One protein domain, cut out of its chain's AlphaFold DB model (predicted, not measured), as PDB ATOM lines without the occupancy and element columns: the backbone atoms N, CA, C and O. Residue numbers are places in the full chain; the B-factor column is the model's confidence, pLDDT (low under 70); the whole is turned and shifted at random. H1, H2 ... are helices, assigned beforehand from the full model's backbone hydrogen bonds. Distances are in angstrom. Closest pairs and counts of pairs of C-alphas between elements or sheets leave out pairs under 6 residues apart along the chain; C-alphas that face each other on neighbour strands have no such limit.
ATOM      1  N   ALA A  11     118.851 270.286 290.875       88.44
ATOM      2  CA  ALA A  11     118.029 271.087 289.972       88.44
ATOM      3  C   ALA A  11     116.537 270.766 290.138       88.44
ATOM      4  O   ALA A  11     115.730 271.680 290.342       88.44
ATOM      5  N   ALA A  12     116.169 269.485 290.144       88.75
ATOM      6  CA  ALA A  12     114.801 269.054 290.413       88.75
ATOM      7  C   ALA A  12     114.343 269.481 291.813       88.75
ATOM      8  O   ALA A  12     113.208 269.932 291.988       88.75
ATOM      9  N   PHE A  13     115.235 269.418 292.805       89.62
ATOM     10  CA  PHE A  13     114.923 269.896 294.147       89.62
ATOM     11  C   PHE A  13     114.594 271.392 294.171       89.62
ATOM     12  O   PHE A  13     113.565 271.777 294.729       89.62
ATOM     13  N   LEU A  14     115.426 272.239 293.557       89.12
ATOM     14  CA  LEU A  14     115.187 273.684 293.508       89.12
ATOM     15  C   LEU A  14     113.882 274.015 292.773       89.12
ATOM     16  O   LEU A  14     113.114 274.857 293.238       89.12
ATOM     17  N   LEU A  15     113.584 273.304 291.683       88.19
ATOM     18  CA  LEU A  15     112.320 273.445 290.956       88.19
ATOM     19  C   LEU A  15     111.109 272.996 291.790       88.19
ATOM     20  O   LEU A  15     110.061 273.637 291.733       88.19
ATOM     21  N   SER A  16     111.246 271.945 292.605       89.50
ATOM     22  CA  SER A  16     110.173 271.473 293.497       89.50
ATOM     23  C   SER A  16     109.827 272.480 294.599       89.50
ATOM     24  O   SER A  16     108.684 272.546 295.049       89.50
ATOM     25  N   ARG A  17     110.805 273.294 295.016       89.00
ATOM     26  CA  ARG A  17     110.648 274.335 296.044       89.00
ATOM     27  C   ARG A  17     110.057 275.633 295.504       89.00
ATOM     28  O   ARG A  17     109.744 276.534 296.278       89.00
ATOM     29  N   LEU A  18     109.898 275.719 294.192       88.88
ATOM     30  CA  LEU A  18     109.401 276.884 293.493       88.88
ATOM     31  C   LEU A  18     107.864 276.893 293.546       88.88
ATOM     32  O   LEU A  18     107.210 275.949 293.085       88.88
ATOM     33  N   ALA A  19     107.293 277.950 294.128       88.62
ATOM     34  CA  ALA A  19     105.844 278.132 294.195       88.62
ATOM     35  C   ALA A  19     105.239 278.215 292.782       88.62
ATOM     36  O   ALA A  19     105.893 278.690 291.851       88.62
ATOM     37  N   GLU A  20     103.997 277.748 292.615       86.25
ATOM     38  CA  GLU A  20     103.385 277.566 291.287       86.25
ATOM     39  C   GLU A  20     103.365 278.842 290.442       86.25
ATOM     40  O   GLU A  20     103.677 278.793 289.253       86.25
ATOM     41  N   GLU A  21     103.115 279.994 291.066       84.62
ATOM     42  CA  GLU A  21     103.101 281.308 290.410       84.62
ATOM     43  C   GLU A  21     104.426 281.646 289.694       84.62
ATOM     44  O   GLU A  21     104.453 282.336 288.668       84.62
ATOM     45  N   PHE A  22     105.542 281.112 290.199       83.88
ATOM     46  CA  PHE A  22     106.881 281.369 289.685       83.88
ATOM     47  C   PHE A  22     107.396 280.279 288.730       83.88
ATOM     48  O   PHE A  22     108.488 280.442 288.183       83.88
ATOM     49  N   ARG A  23     106.624 279.216 288.431       84.94
ATOM     50  CA  ARG A  23     106.992 278.151 287.461       84.94
ATOM     51  C   ARG A  23     106.888 278.605 285.997       84.94
ATOM     52  O   ARG A  23     106.388 277.902 285.122       84.94
ATOM     53  N   LYS A  24     107.378 279.808 285.711       91.44
ATOM     54  CA  LYS A  24     107.451 280.375 284.364       91.44
ATOM     55  C   LYS A  24     108.701 279.844 283.652       91.44
ATOM     56  O   LYS A  24     109.750 279.730 284.290       91.44
ATOM     57  N   PRO A  25     108.672 279.627 282.323       89.81
ATOM     58  CA  PRO A  25     109.771 278.985 281.592       89.81
ATOM     59  C   PRO A  25     111.151 279.628 281.795       89.81
ATOM     60  O   PRO A  25     112.157 278.928 281.873       89.81
ATOM     61  N   ARG A  26     111.219 280.962 281.898       90.56
ATOM     62  CA  ARG A  26     112.480 281.692 282.125       90.56
ATOM     63  C   ARG A  26     113.048 281.471 283.529       90.56
ATOM     64  O   ARG A  26     114.252 281.285 283.665       90.56
ATOM     65  N   ILE A  27     112.186 281.469 284.543       88.19
ATOM     66  CA  ILE A  27     112.581 281.288 285.945       88.19
ATOM     67  C   ILE A  27     113.017 279.837 286.160       88.19
ATOM     68  O   ILE A  27     114.101 279.599 286.683       88.19
ATOM     69  N   SER A  28     112.251 278.870 285.651       87.94
ATOM     70  CA  SER A  28     112.623 277.455 285.722       87.94
ATOM     71  C   SER A  28     113.964 277.170 285.034       87.94
ATOM     72  O   SER A  28     114.775 276.423 285.571       87.94
ATOM     73  N   LYS A  29     114.254 277.804 283.886       89.38
ATOM     74  CA  LYS A  29     115.570 277.691 283.228       89.38
ATOM     75  C   LYS A  29     116.708 278.266 284.075       89.38
ATOM     76  O   LYS A  29     117.767 277.649 284.141       89.38
ATOM     77  N   LEU A  30     116.493 279.410 284.729       90.62
ATOM     78  CA  LEU A  30     117.488 280.009 285.623       90.62
ATOM     79  C   LEU A  30     117.810 279.073 286.797       90.62
ATOM     80  O   LEU A  30     118.976 278.779 287.039       90.62
ATOM     81  N   PHE A  31     116.785 278.556 287.481       88.88
ATOM     82  CA  PHE A  31     116.973 277.623 288.597       88.88
ATOM     83  C   PHE A  31     117.536 276.270 288.160       88.88
ATOM     84  O   PHE A  31     118.320 275.688 288.900       88.88
ATOM     85  N   GLY A  32     117.213 275.797 286.952       89.12
ATOM     86  CA  GLY A  32     117.860 274.623 286.366       89.12
ATOM     87  C   GLY A  32     119.363 274.833 286.151       89.12
ATOM     88  O   GLY A  32     120.160 273.978 286.523       89.12
ATOM     89  N   GLY A  33     119.764 275.998 285.628       90.62
ATOM     90  CA  GLY A  33     121.177 276.358 285.459       90.62
ATOM     91  C   GLY A  33     121.927 276.503 286.786       90.62
ATOM     92  O   GLY A  33     123.027 275.976 286.928       90.62
ATOM     93  N   ILE A  34     121.315 277.158 287.779       91.81
ATOM     94  CA  ILE A  34     121.861 277.250 289.144       91.81
ATOM     95  C   ILE A  34     121.983 275.848 289.755       91.81
ATOM     96  O   ILE A  34     123.033 275.498 290.285       91.81
ATOM     97  N   GLY A  35     120.945 275.021 289.632       92.38
ATOM     98  CA  GLY A  35     120.935 273.650 290.134       92.38
ATOM     99  C   GLY A  35     122.059 272.794 289.560       92.38
ATOM    100  O   GLY A  35     122.699 272.076 290.316       92.38
ATOM    101  N   ALA A  36     122.368 272.929 288.268       91.94
ATOM    102  CA  ALA A  36     123.494 272.229 287.647       91.94
ATOM    103  C   ALA A  36     124.857 272.657 288.226       91.94
ATOM    104  O   ALA A  36     125.724 271.814 288.447       91.94
ATOM    105  N   GLN A  37     125.049 273.949 288.516       92.69
ATOM    106  CA  GLN A  37     126.276 274.437 289.160       92.69
ATOM    107  C   GLN A  37     126.409 273.917 290.595       92.69
ATOM    108  O   GLN A  37     127.492 273.500 291.002       92.69
ATOM    109  N   TYR A  38     125.306 273.905 291.351       92.81
ATOM    110  CA  TYR A  38     125.293 273.323 292.690       92.81
ATOM    111  C   TYR A  38     125.514 271.812 292.664       92.81
ATOM    112  O   TYR A  38     126.242 271.325 293.518       92.81
ATOM    113  N   GLN A  39     124.959 271.091 291.685       93.62
ATOM    114  CA  GLN A  39     125.216 269.661 291.523       93.62
ATOM    115  C   GLN A  39     126.709 269.408 291.311       93.62
ATOM    116  O   GLN A  39     127.291 268.615 292.034       93.62
ATOM    117  N   ALA A  40     127.365 270.155 290.415       92.31
ATOM    118  CA  ALA A  40     128.805 270.015 290.202       92.31
ATOM    119  C   ALA A  40     129.628 270.274 291.482       92.31
ATOM    120  O   ALA A  40     130.637 269.610 291.722       92.31
ATOM    121  N   LEU A  41     129.200 271.228 292.318       91.69
ATOM    122  CA  LEU A  41     129.849 271.516 293.598       91.69
ATOM    123  C   LEU A  41     129.572 270.433 294.651       91.69
ATOM    124  O   LEU A  41     130.479 270.076 295.401       91.69
ATOM    125  N   GLU A  42     128.350 269.903 294.703       91.56
ATOM    126  CA  GLU A  42     127.974 268.798 295.585       91.56
ATOM    127  C   GLU A  42     128.713 267.514 295.203       91.56
ATOM    128  O   GLU A  42     129.309 266.889 296.075       91.56
ATOM    129  N   ASP A  43     128.795 267.185 293.914       90.44
ATOM    130  CA  ASP A  43     129.552 266.048 293.388       90.44
ATOM    131  C   ASP A  43     131.034 266.157 293.770       90.44
ATOM    132  O   ASP A  43     131.622 265.207 294.292       90.44
ATOM    133  N   ALA A  44     131.636 267.337 293.583       88.44
ATOM    134  CA  ALA A  44     133.022 267.590 293.967       88.44
ATOM    135  C   ALA A  44     133.230 267.494 295.490       88.44
ATOM    136  O   ALA A  44     134.202 266.891 295.954       88.44
ATOM    137  N   ALA A  45     132.313 268.048 296.291       88.00
ATOM    138  CA  ALA A  45     132.358 267.933 297.746       88.00
ATOM    139  C   ALA A  45     132.213 266.472 298.199       88.00
ATOM    140  O   ALA A  45     132.903 266.038 299.125       88.00
ATOM    141  N   TRP A  46     131.367 265.693 297.523       87.56
ATOM    142  CA  TRP A  46     131.155 264.285 297.825       87.56
ATOM    143  C   TRP A  46     132.342 263.419 297.433       87.56
ATOM    144  O   TRP A  46     132.730 262.541 298.202       87.56
ATOM    145  N   GLN A  47     132.995 263.712 296.310       84.19
ATOM    146  CA  GLN A  47     134.281 263.112 295.961       84.19
ATOM    147  C   GLN A  47     135.345 263.420 297.023       84.19
ATOM    148  O   GLN A  47     136.040 262.512 297.473       84.19
ATOM    149  N   LEU A  48     135.441 264.667 297.495       83.69
ATOM    150  CA  LEU A  48     136.375 265.036 298.567       83.69
ATOM    151  C   LEU A  48     136.059 264.347 299.898       83.69
ATOM    152  O   LEU A  48     136.976 264.031 300.653       83.69
ATOM    153  N   TYR A  49     134.783 264.129 300.203       83.19
ATOM    154  CA  TYR A  49     134.371 263.422 301.410       83.19
ATOM    155  C   TYR A  49     134.668 261.919 301.313       83.19
ATOM    156  O   TYR A  49     135.222 261.331 302.239       83.19
ATOM    157  N   THR A  50     134.339 261.302 300.178       83.00
ATOM    158  CA  THR A  50     134.414 259.849 300.001       83.00
ATOM    159  C   THR A  50     135.809 259.359 299.652       83.00
ATOM    160  O   THR A  50     136.193 258.322 300.169       83.00
ATOM    161  N   LEU A  51     136.602 260.073 298.850       80.69
ATOM    162  CA  LEU A  51     137.896 259.590 298.336       80.69
ATOM    163  C   LEU A  51     139.109 260.074 299.138       80.69
ATOM    164  O   LEU A  51     140.245 259.858 298.728       80.69
ATOM    165  N   ARG A  52     138.907 260.741 300.276       80.88
ATOM    166  CA  ARG A  52     140.007 261.293 301.088       80.88
ATOM    167  C   ARG A  52     140.411 260.409 302.266       80.88
ATOM    168  O   ARG A  52     141.385 260.717 302.951       80.88
TER     169      ARG A  52
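Overview. This is residues 11 to 52 of the 265 residues of an uncharacterized protein of Desulfurellales bacterium (UniProt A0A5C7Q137). A short helix, H1, packs on one side of a single long helix, H2, at a steep tilt, and the loop of residues 17 to 24 between them folds the chain back. H2 makes the long axis of a rod, and at its far end residues 40 to 52 stick out with nothing packed on them. The printed part has 42 residues, with two named helices in the order H1, H2 and no named strand, and its class is all helix. The whole is loose, with a radius of gyration of the C-alphas of 13.1 A and spans of 43 by 14 by 7 A.

Arrangement. H1, residues 11 to 16, is joined by a short link of 8 residues to H2, residues 25 to 50. H1 and H2 touch, with 15 pairs of C-alphas within 8 A. The closest C-alphas of the two are those of Ala 11 and Gly 35, 3.9 A apart. H2 touches H1 with residues 28 to 39 alone. Their lines stand at a steep tilt of 55 degrees, and they run opposite ways. In H1 and H2 every backbone O i to N i+4 pair is within hydrogen-bond range.

Along the chain. H1 begins at C-alpha 11, at (118.029, 271.087, 289.972), and ends at Ser 16, 8.6 A from first to last C-alpha. H2 begins at C-alpha 25, at (109.771, 278.985, 281.592), and ends at C-alpha 50, at (134.414, 259.849, 300.001), 36.2 A from first to last C-alpha.

Size, cuts and confidence. The two C-alphas farthest apart are those of Glu 21 and Arg 52, 43.3 A. Residues 40 to 52 stand free, of which 40 to 50 belong to H2. The printed part has no cut. The mean pLDDT of the printed part is 88.5, and no printed residue is under 70.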